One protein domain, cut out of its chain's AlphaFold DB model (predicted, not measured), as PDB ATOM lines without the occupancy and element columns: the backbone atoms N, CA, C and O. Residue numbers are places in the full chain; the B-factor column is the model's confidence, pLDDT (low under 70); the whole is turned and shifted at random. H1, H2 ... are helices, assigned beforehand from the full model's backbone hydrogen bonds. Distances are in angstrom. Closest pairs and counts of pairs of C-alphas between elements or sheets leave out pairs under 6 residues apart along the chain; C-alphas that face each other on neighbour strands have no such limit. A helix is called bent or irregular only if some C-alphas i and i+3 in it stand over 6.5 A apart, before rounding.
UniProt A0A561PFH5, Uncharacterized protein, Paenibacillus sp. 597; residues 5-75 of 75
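What this domain is: This is residues 5 to 75 of the 75 residues of an uncharacterized protein of Paenibacillus sp. 597 (UniProt A0A561PFH5). Look first at H2, the longest helix by residues: with H1 it makes a narrow, loose V that closes at the tight link between them, while H3 follows from the other end of H2 and is apart from both, with residues 65 to 75 sticking out. The printed part has 71 residues with three named helices, in the order H1, H2, H3, and no named strand; its class is all helix. It is extended, with a radius of gyration of the C-alphas of 18.8 A, and elongated, spanning 59 by 31 by 20 A.

Where its parts are: Find C-alpha 29 at (15.828, 44.511, 34.074); from there H2, residues 29 to 51, runs 32.7 A to C-alpha 51 at (-14.478, 41.435, 22.247). Before it, H1, residues 5 to 26, covers 33.5 A; it is irregular, with C-alphas 23 and 26 7.1 A apart. H3, residues 58 to 73, covers 22.3 A and ends at C-alpha 73 at (-2.915, 19.989, -4.097). It is irregular, but only just: C-alphas 65 and 68 are 6.7 A apart. Near residue 66 you meet its kink of 37 degrees.

How they stand to each other: H2 and H1 are close but not clearly touching; their closest C-alphas, those of Lys 32 and Met 24, are 7.2 A apart. They run opposite ways at a shallow tilt of 22 degrees. H3 is apart from H2 and from H1. In H2 every O i to N i+4 pair is within hydrogen-bond range; in H1 17 of 18 are, in H3 10 of 12.

The domain as a whole: The two C-alphas farthest apart, those of Asn 26 and Arg 75, the chain's last residue, are 58.9 A apart. The printed part has no cut; the link from H1 to H2 is tight and that from H2 to H3 is short. The mean pLDDT of the printed part is 70.4; look for values under 70 at residues 5 to 6, 19 to 32, 51 to 61 and 74 to 75.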
ATOM      1  N   ASP A   5     -12.575  24.645  39.330       59.78
ATOM      2  CA  ASP A   5     -11.247  24.585  38.688       59.78
ATOM      3  C   ASP A   5     -10.688  25.989  38.394       59.78
ATOM      4  O   ASP A   5      -9.481  26.227  38.410       59.78
ATOM      5  N   ILE A   6     -11.588  26.951  38.188       66.81
ATOM      6  CA  ILE A   6     -11.286  28.356  37.891       66.81
ATOM      7  C   ILE A   6     -10.432  29.011  38.997       66.81
ATOM      8  O   ILE A   6      -9.383  29.576  38.669       66.81
ATOM      9  N   PRO A   7     -10.786  28.921  40.300       75.06
ATOM     10  CA  PRO A   7      -9.954  29.497  41.358       75.06
ATOM     11  C   PRO A   7      -8.600  28.790  41.504       75.06
ATOM     12  O   PRO A   7      -7.625  29.430  41.890       75.06
ATOM     13  N   MET A   8      -8.504  27.504  41.154       73.56
ATOM     14  CA  MET A   8      -7.252  26.747  41.223       73.56
ATOM     15  C   MET A   8      -6.270  27.180  40.127       73.56
ATOM     16  O   MET A   8      -5.094  27.408  40.413       73.56
ATOM     17  N   CYS A   9      -6.753  27.392  38.899       73.00
ATOM     18  CA  CYS A   9      -5.948  27.973  37.822       73.00
ATOM     19  C   CYS A   9      -5.500  29.402  38.161       73.00
ATOM     20  O   CYS A   9      -4.348  29.764  37.926       73.00
ATOM     21  N   MET A  10      -6.380  30.202  38.767       76.75
ATOM     22  CA  MET A  10      -6.067  31.581  39.147       76.75
ATOM     23  C   MET A  10      -5.027  31.649  40.277       76.75
ATOM     24  O   MET A  10      -4.089  32.445  40.208       76.75
ATOM     25  N   ALA A  11      -5.125  30.753  41.265       78.06
ATOM     26  CA  ALA A  11      -4.129  30.597  42.321       78.06
ATOM     27  C   ALA A  11      -2.774  30.104  41.780       78.06
ATOM     28  O   ALA A  11      -1.731  30.626  42.176       78.06
ATOM     29  N   ALA A  12      -2.774  29.158  40.836       76.75
ATOM     30  CA  ALA A  12      -1.554  28.686  40.181       76.75
ATOM     31  C   ALA A  12      -0.862  29.809  39.389       76.75
ATOM     32  O   ALA A  12       0.344  30.005  39.533       76.75
ATOM     33  N   CYS A  13      -1.613  30.608  38.626       73.00
ATOM     34  CA  CYS A  13      -1.075  31.769  37.911       73.00
ATOM     35  C   CYS A  13      -0.468  32.813  38.862       73.00
ATOM     36  O   CYS A  13       0.609  33.351  38.586       73.00
ATOM     37  N   LEU A  14      -1.118  33.075  40.000       77.31
ATOM     38  CA  LEU A  14      -0.598  33.977  41.030       77.31
ATOM     39  C   LEU A  14       0.697  33.445  41.650       77.31
ATOM     40  O   LEU A  14       1.661  34.200  41.757       77.31
ATOM     41  N   LEU A  15       0.752  32.155  41.989       76.56
ATOM     42  CA  LEU A  15       1.947  31.503  42.531       76.56
ATOM     43  C   LEU A  15       3.111  31.522  41.536       76.56
ATOM     44  O   LEU A  15       4.225  31.857  41.924       76.56
ATOM     45  N   ILE A  16       2.861  31.238  40.256       75.69
ATOM     46  CA  ILE A  16       3.881  31.303  39.197       75.69
ATOM     47  C   ILE A  16       4.403  32.736  39.038       75.69
ATOM     48  O   ILE A  16       5.609  32.944  38.902       75.69
ATOM     49  N   THR A  17       3.515  33.729  39.101       70.88
ATOM     50  CA  THR A  17       3.883  35.147  38.975       70.88
ATOM     51  C   THR A  17       4.694  35.625  40.179       70.88
ATOM     52  O   THR A  17       5.726  36.269  40.004       70.88
ATOM     53  N   LEU A  18       4.290  35.256  41.399       72.75
ATOM     54  CA  LEU A  18       5.028  35.537  42.635       72.75
ATOM     55  C   LEU A  18       6.381  34.825  42.670       72.75
ATOM     56  O   LEU A  18       7.383  35.432  43.047       72.75
ATOM     57  N   PHE A  19       6.434  33.566  42.237       68.31
ATOM     58  CA  PHE A  19       7.669  32.792  42.177       68.31
ATOM     59  C   PHE A  19       8.638  33.379  41.147       68.31
ATOM     60  O   PHE A  19       9.821  33.543  41.442       68.31
ATOM     61  N   GLN A  20       8.146  33.788  39.973       63.75
ATOM     62  CA  GLN A  20       8.962  34.520  39.003       63.75
ATOM     63  C   GLN A  20       9.428  35.876  39.534       63.75
ATOM     64  O   GLN A  20      10.592  36.219  39.349       63.75
ATOM     65  N   TRP A  21       8.574  36.627  40.228       63.16
ATOM     66  CA  TRP A  21       8.944  37.915  40.818       63.16
ATOM     67  C   TRP A  21      10.035  37.769  41.884       63.16
ATOM     68  O   TRP A  21      11.015  38.515  41.886       63.16
ATOM     69  N   PHE A  22       9.898  36.769  42.760       66.06
ATOM     70  CA  PHE A  22      10.883  36.467  43.794       66.06
ATOM     71  C   PHE A  22      12.210  35.997  43.183       66.06
ATOM     72  O   PHE A  22      13.280  36.446  43.596       66.06
ATOM     73  N   ARG A  23      12.148  35.166  42.134       61.88
ATOM     74  CA  ARG A  23      13.330  34.666  41.418       61.88
ATOM     75  C   ARG A  23      14.020  35.742  40.568       61.88
ATOM     76  O   ARG A  23      15.234  35.694  40.415       61.88
ATOM     77  N   MET A  24      13.289  36.752  40.087       58.75
ATOM     78  CA  MET A  24      13.814  37.897  39.323       58.75
ATOM     79  C   MET A  24      14.334  39.060  40.189       58.75
ATOM     80  O   MET A  24      14.637  40.137  39.666       58.75
ATOM     81  N   LYS A  25      14.473  38.885  41.509       58.06
ATOM     82  CA  LYS A  25      15.057  39.915  42.387       58.06
ATOM     83  C   LYS A  25      16.549  40.174  42.101       58.06
ATOM     84  O   LYS A  25      17.007  41.281  42.353       58.06
ATOM     85  N   ASN A  26      17.261  39.209  41.511       57.50
ATOM     86  CA  ASN A  26      18.687  39.309  41.151       57.50
ATOM     87  C   ASN A  26      18.964  39.327  39.633       57.50
ATOM     88  O   ASN A  26      20.118  39.296  39.216       57.50
ATOM     89  N   THR A  27      17.925  39.381  38.798       56.56
ATOM     90  CA  THR A  27      18.043  39.240  37.338       56.56
ATOM     91  C   THR A  27      17.963  40.609  36.649       56.56
ATOM     92  O   THR A  27      17.156  41.447  37.069       56.56
ATOM     93  N   PRO A  28      18.766  40.877  35.598       58.38
ATOM     94  CA  PRO A  28      18.785  42.168  34.910       58.38
ATOM     95  C   PRO A  28      17.397  42.587  34.404       58.38
ATOM     96  O   PRO A  28      16.616  41.766  33.927       58.38
ATOM     97  N   ASN A  29      17.118  43.897  34.441       61.97
ATOM     98  CA  ASN A  29      15.828  44.511  34.074       61.97
ATOM     99  C   ASN A  29      15.289  44.104  32.683       61.97
ATOM    100  O   ASN A  29      14.096  44.239  32.421       61.97
ATOM    101  N   LYS A  30      16.153  43.574  31.808       60.78
ATOM    102  CA  LYS A  30      15.809  43.049  30.481       60.78
ATOM    103  C   LYS A  30      14.886  41.825  30.542       60.78
ATOM    104  O   LYS A  30      13.964  41.735  29.739       60.78
ATOM    105  N   GLU A  31      15.073  40.922  31.506       62.44
ATOM    106  CA  GLU A  31      14.219  39.726  31.622       62.44
ATOM    107  C   GLU A  31      12.834  40.068  32.191       62.44
ATOM    108  O   GLU A  31      11.821  39.531  31.746       62.44
ATOM    109  N   LYS A  32      12.763  41.061  33.088       65.19
ATOM    110  CA  LYS A  32      11.485  41.609  33.572       65.19
ATOM    111  C   LYS A  32      10.662  42.219  32.437       65.19
ATOM    112  O   LYS A  32       9.446  42.047  32.408       65.19
ATOM    113  N   ALA A  33      11.322  42.894  31.493       70.31
ATOM    114  CA  ALA A  33      10.670  43.463  30.318       70.31
ATOM    115  C   ALA A  33      10.126  42.379  29.371       70.31
ATOM    116  O   ALA A  33       9.013  42.525  28.874       70.31
ATOM    117  N   ALA A  34      10.865  41.281  29.170       73.94
ATOM    118  CA  ALA A  34      10.400  40.145  28.370       73.94
ATOM    119  C   ALA A  34       9.185  39.448  29.003       73.94
ATOM    120  O   ALA A  34       8.235  39.091  28.313       73.94
ATOM    121  N   TYR A  35       9.170  39.304  30.330       71.00
ATOM    122  CA  TYR A  35       8.005  38.748  31.014       71.00
ATOM    123  C   TYR A  35       6.779  39.659  30.883       71.00
ATOM    124  O   TYR A  35       5.703  39.188  30.521       71.00
ATOM    125  N   LEU A  36       6.945  40.967  31.113       77.06
ATOM    126  CA  LEU A  36       5.874  41.956  30.958       77.06
ATOM    127  C   LEU A  36       5.334  42.017  29.526       77.06
ATOM    128  O   LEU A  36       4.124  42.138  29.353       77.06
ATOM    129  N   SER A  37       6.195  41.911  28.510       80.06
ATOM    130  CA  SER A  37       5.753  41.935  27.115       80.06
ATOM    131  C   SER A  37       4.926  40.699  26.760       80.06
ATOM    132  O   SER A  37       3.872  40.837  26.143       80.06
ATOM    133  N   ILE A  38       5.330  39.509  27.210       79.75
ATOM    134  CA  ILE A  38       4.569  38.268  27.001       79.75
ATOM    135  C   ILE A  38       3.231  38.315  27.751       79.75
ATOM    136  O   ILE A  38       2.201  37.929  27.198       79.75
ATOM    137  N   LEU A  39       3.214  38.834  28.982       82.38
ATOM    138  CA  LEU A  39       1.986  39.021  29.761       82.38
ATOM    139  C   LEU A  39       1.025  39.997  29.079       82.38
ATOM    140  O   LEU A  39      -0.162  39.701  28.960       82.38
ATOM    141  N   ALA A  40       1.543  41.124  28.588       83.19
ATOM    142  CA  ALA A  40       0.768  42.099  27.835       83.19
ATOM    143  C   ALA A  40       0.204  41.488  26.544       83.19
ATOM    144  O   ALA A  40      -0.971  41.683  26.249       83.19
ATOM    145  N   LEU A  41       0.993  40.692  25.818       82.31
ATOM    146  CA  LEU A  41       0.531  39.973  24.628       82.31
ATOM    147  C   LEU A  41      -0.588  38.982  24.960       82.31
ATOM    148  O   LEU A  41      -1.623  38.998  24.299       82.31
ATOM    149  N   CYS A  42      -0.432  38.174  26.011       81.06
ATOM    150  CA  CYS A  42      -1.488  37.277  26.492       81.06
ATOM    151  C   CYS A  42      -2.764  38.039  26.868       81.06
ATOM    152  O   CYS A  42      -3.867  37.589  26.562       81.06
ATOM    153  N   TRP A  43      -2.626  39.202  27.504       82.88
ATOM    154  CA  TRP A  43      -3.759  40.030  27.903       82.88
ATOM    155  C   TRP A  43      -4.482  40.637  26.698       82.88
ATOM    156  O   TRP A  43      -5.708  40.587  26.623       82.88
ATOM    157  N   ILE A  44      -3.732  41.158  25.725       82.25
ATOM    158  CA  ILE A  44      -4.273  41.671  24.461       82.25
ATOM    159  C   ILE A  44      -5.008  40.555  23.712       82.25
ATOM    160  O   ILE A  44      -6.132  40.762  23.262       82.25
ATOM    161  N   LEU A  45      -4.418  39.360  23.633       78.69
ATOM    162  CA  LEU A  45      -5.041  38.184  23.021       78.69
ATOM    163  C   LEU A  45      -6.342  37.791  23.734       78.69
ATOM    164  O   LEU A  45      -7.341  37.517  23.073       78.69
ATOM    165  N   ALA A  46      -6.358  37.814  25.068       78.25
ATOM    166  CA  ALA A  46      -7.550  37.518  25.857       78.25
ATOM    167  C   ALA A  46      -8.665  38.553  25.632       78.25
ATOM    168  O   ALA A  46      -9.808  38.171  25.385       78.25
ATOM    169  N   ILE A  47      -8.340  39.852  25.652       77.69
ATOM    170  CA  ILE A  47      -9.303  40.922  25.342       77.69
ATOM    171  C   ILE A  47      -9.833  40.766  23.914       77.69
ATOM    172  O   ILE A  47     -11.037  40.864  23.697       77.69
ATOM    173  N   SER A  48      -8.953  40.478  22.954       74.81
ATOM    174  CA  SER A  48      -9.323  40.253  21.555       74.81
ATOM    175  C   SER A  48     -10.330  39.106  21.411       74.81
ATOM    176  O   SER A  48     -11.305  39.235  20.670       74.81
ATOM    177  N   LEU A  49     -10.146  38.017  22.166       71.00
ATOM    178  CA  LEU A  49     -11.079  36.887  22.214       71.00
ATOM    179  C   LEU A  49     -12.428  37.250  22.853       71.00
ATOM    180  O   LEU A  49     -13.465  36.768  22.405       71.00
ATOM    181  N   VAL A  50     -12.426  38.083  23.896       70.25
ATOM    182  CA  VAL A  50     -13.653  38.507  24.596       70.25
ATOM    183  C   VAL A  50     -14.464  39.496  23.761       70.25
ATOM    184  O   VAL A  50     -15.687  39.394  23.711       70.25
ATOM    185  N   MET A  51     -13.804  40.447  23.096       68.56
ATOM    186  CA  MET A  51     -14.478  41.435  22.247       68.56
ATOM    187  C   MET A  51     -15.048  40.815  20.971       68.56
ATOM    188  O   MET A  51     -16.041  41.313  20.446       68.56
ATOM    189  N   ASN A  52     -14.440  39.739  20.476       60.34
ATOM    190  CA  ASN A  52     -14.909  39.044  19.290       60.34
ATOM    191  C   ASN A  52     -14.946  37.525  19.547       60.34
ATOM    192  O   ASN A  52     -14.058  36.798  19.101       60.34
ATOM    193  N   PRO A  53     -15.987  37.017  20.240       56.38
ATOM    194  CA  PRO A  53     -16.143  35.590  20.541       56.38
ATOM    195  C   PRO A  53     -16.351  34.732  19.279       56.38
ATOM    196  O   PRO A  53     -16.323  33.506  19.340       56.38
ATOM    197  N   SER A  54     -16.549  35.382  18.130       56.31
ATOM    198  CA  SER A  54     -16.626  34.790  16.795       56.31
ATOM    199  C   SER A  54     -15.275  34.748  16.075       56.31
ATOM    200  O   SER A  54     -15.246  34.393  14.895       56.31
ATOM    201  N   MET A  55     -14.164  35.140  16.722       58.44
ATOM    202  CA  MET A  55     -12.837  34.983  16.125       58.44
ATOM    203  C   MET A  55     -12.613  33.506  15.830       58.44
ATOM    204  O   MET A  55     -12.705  32.691  16.755       58.44
ATOM    205  N   PRO A  56     -12.326  33.156  14.564       57.09
ATOM    206  CA  PRO A  56     -12.089  31.782  14.215       57.09
ATOM    207  C   PRO A  56     -10.971  31.251  15.098       57.09
ATOM    208  O   PRO A  56      -9.890  31.841  15.144       57.09
ATOM    209  N   GLY A  57     -11.243  30.177  15.843       64.25
ATOM    210  CA  GLY A  57     -10.251  29.595  16.741       64.25
ATOM    211  C   GLY A  57      -8.942  29.302  15.996       64.25
ATOM    212  O   GLY A  57      -8.937  29.244  14.764       64.25
ATOM    213  N   PRO A  58      -7.822  29.059  16.693       58.81
ATOM    214  CA  PRO A  58      -6.539  28.760  16.045       58.81
ATOM    215  C   PRO A  58      -6.673  27.661  14.977       58.81
ATOM    216  O   PRO A  58      -6.093  27.757  13.903       58.81
ATOM    217  N   THR A  59      -7.551  26.685  15.207       60.19
ATOM    218  CA  THR A  59      -7.914  25.640  14.242       60.19
ATOM    219  C   THR A  59      -8.631  26.162  12.988       60.19
ATOM    220  O   THR A  59      -8.404  25.644  11.898       60.19
ATOM    221  N   GLN A  60      -9.497  27.172  13.098       64.00
ATOM    222  CA  GLN A  60     -10.146  27.806  11.944       64.00
ATOM    223  C   GLN A  60      -9.206  28.767  11.204       64.00
ATOM    224  O   GLN A  60      -9.296  28.849   9.985       64.00
ATOM    225  N   LEU A  61      -8.273  29.427  11.897       69.56
ATOM    226  CA  LEU A  61      -7.193  30.205  11.271       69.56
ATOM    227  C   LEU A  61      -6.274  29.305  10.440       69.56
ATOM    228  O   LEU A  61      -6.007  29.593   9.274       69.56
ATOM    229  N   VAL A  62      -5.860  28.173  11.016       70.31
ATOM    230  CA  VAL A  62      -5.125  27.127  10.297       70.31
ATOM    231  C   VAL A  62      -5.955  26.637   9.111       70.31
ATOM    232  O   VAL A  62      -5.454  26.642   7.993       70.31
ATOM    233  N   ASN A  63      -7.241  26.316   9.288       70.56
ATOM    234  CA  ASN A  63      -8.084  25.936   8.151       70.56
ATOM    235  C   ASN A  63      -8.166  27.035   7.082       70.56
ATOM    236  O   ASN A  63      -8.068  26.709   5.911       70.56
ATOM    237  N   TYR A  64      -8.275  28.318   7.428       74.62
ATOM    238  CA  TYR A  64      -8.340  29.397   6.438       74.62
ATOM    239  C   TYR A  64      -7.052  29.512   5.607       74.62
ATOM    240  O   TYR A  64      -7.113  29.739   4.401       74.62
ATOM    241  N   ILE A  65      -5.892  29.304   6.235       78.25
ATOM    242  CA  ILE A  65      -4.586  29.323   5.563       78.25
ATOM    243  C   ILE A  65      -4.392  28.067   4.702       78.25
ATOM    244  O   ILE A  65      -3.907  28.158   3.577       78.25
ATOM    245  N   PHE A  66      -4.782  26.896   5.210       76.31
ATOM    246  CA  PHE A  66      -4.536  25.603   4.562       76.31
ATOM    247  C   PHE A  66      -5.633  25.172   3.572       76.31
ATOM    248  O   PHE A  66      -5.363  24.357   2.693       76.31
ATOM    249  N   TYR A  67      -6.843  25.730   3.641       75.81
ATOM    250  CA  TYR A  67      -7.932  25.481   2.687       75.81
ATOM    251  C   TYR A  67      -7.569  25.812   1.226       75.81
ATOM    252  O   TYR A  67      -7.794  24.964   0.358       75.81
ATOM    253  N   PRO A  68      -6.973  26.981   0.900       80.38
ATOM    254  CA  PRO A  68      -6.539  27.258  -0.469       80.38
ATOM    255  C   PRO A  68      -5.395  26.338  -0.917       80.38
ATOM    256  O   PRO A  68      -5.368  25.936  -2.076       80.38
ATOM    257  N   LEU A  69      -4.493  25.948  -0.008       80.25
ATOM    258  CA  LEU A  69      -3.404  25.004  -0.293       80.25
ATOM    259  C   LEU A  69      -3.934  23.600  -0.622       80.25
ATOM    260  O   LEU A  69      -3.466  22.984  -1.576       80.25
ATOM    261  N   GLY A  70      -4.953  23.124   0.099       77.50
ATOM    262  CA  GLY A  70      -5.618  21.850  -0.193       77.50
ATOM    263  C   GLY A  70      -6.276  21.827  -1.575       77.50
ATOM    264  O   GLY A  70      -6.148  20.847  -2.297       77.50
ATOM    265  N   LYS A  71      -6.897  22.936  -1.997       76.12
ATOM    266  CA  LYS A  71      -7.478  23.066  -3.347       76.12
ATOM    267  C   LYS A  71      -6.451  23.058  -4.481       76.12
ATOM    268  O   LYS A  71      -6.808  22.705  -5.600       76.12
ATOM    269  N   VAL A  72      -5.223  23.497  -4.216       81.75
ATOM    270  CA  VAL A  72      -4.131  23.477  -5.201       81.75
ATOM    271  C   VAL A  72      -3.487  22.092  -5.279       81.75
ATOM    272  O   VAL A  72      -3.022  21.717  -6.345       81.75
ATOM    273  N   LEU A  73      -3.487  21.336  -4.176       78.62
ATOM    274  CA  LEU A  73      -2.915  19.989  -4.097       78.62
ATOM    275  C   LEU A  73      -3.874  18.876  -4.570       78.62
ATOM    276  O   LEU A  73      -3.418  17.801  -4.934       78.62
ATOM    277  N   ASP A  74      -5.187  19.133  -4.575       69.81
ATOM    278  CA  ASP A  74      -6.238  18.251  -5.127       69.81
ATOM    279  C   ASP A  74      -6.344  18.323  -6.675       69.81
ATOM    280  O   ASP A  74      -7.280  17.803  -7.280       69.81
ATOM    281  N   ARG A  75      -5.391  18.993  -7.332       49.59
ATOM    282  CA  ARG A  75      -5.231  19.099  -8.791       49.59
ATOM    283  C   ARG A  75      -3.925  18.446  -9.221       49.59
ATOM    284  O   ARG A  75      -3.926  17.914 -10.351       49.59
TER     285      ARG A  75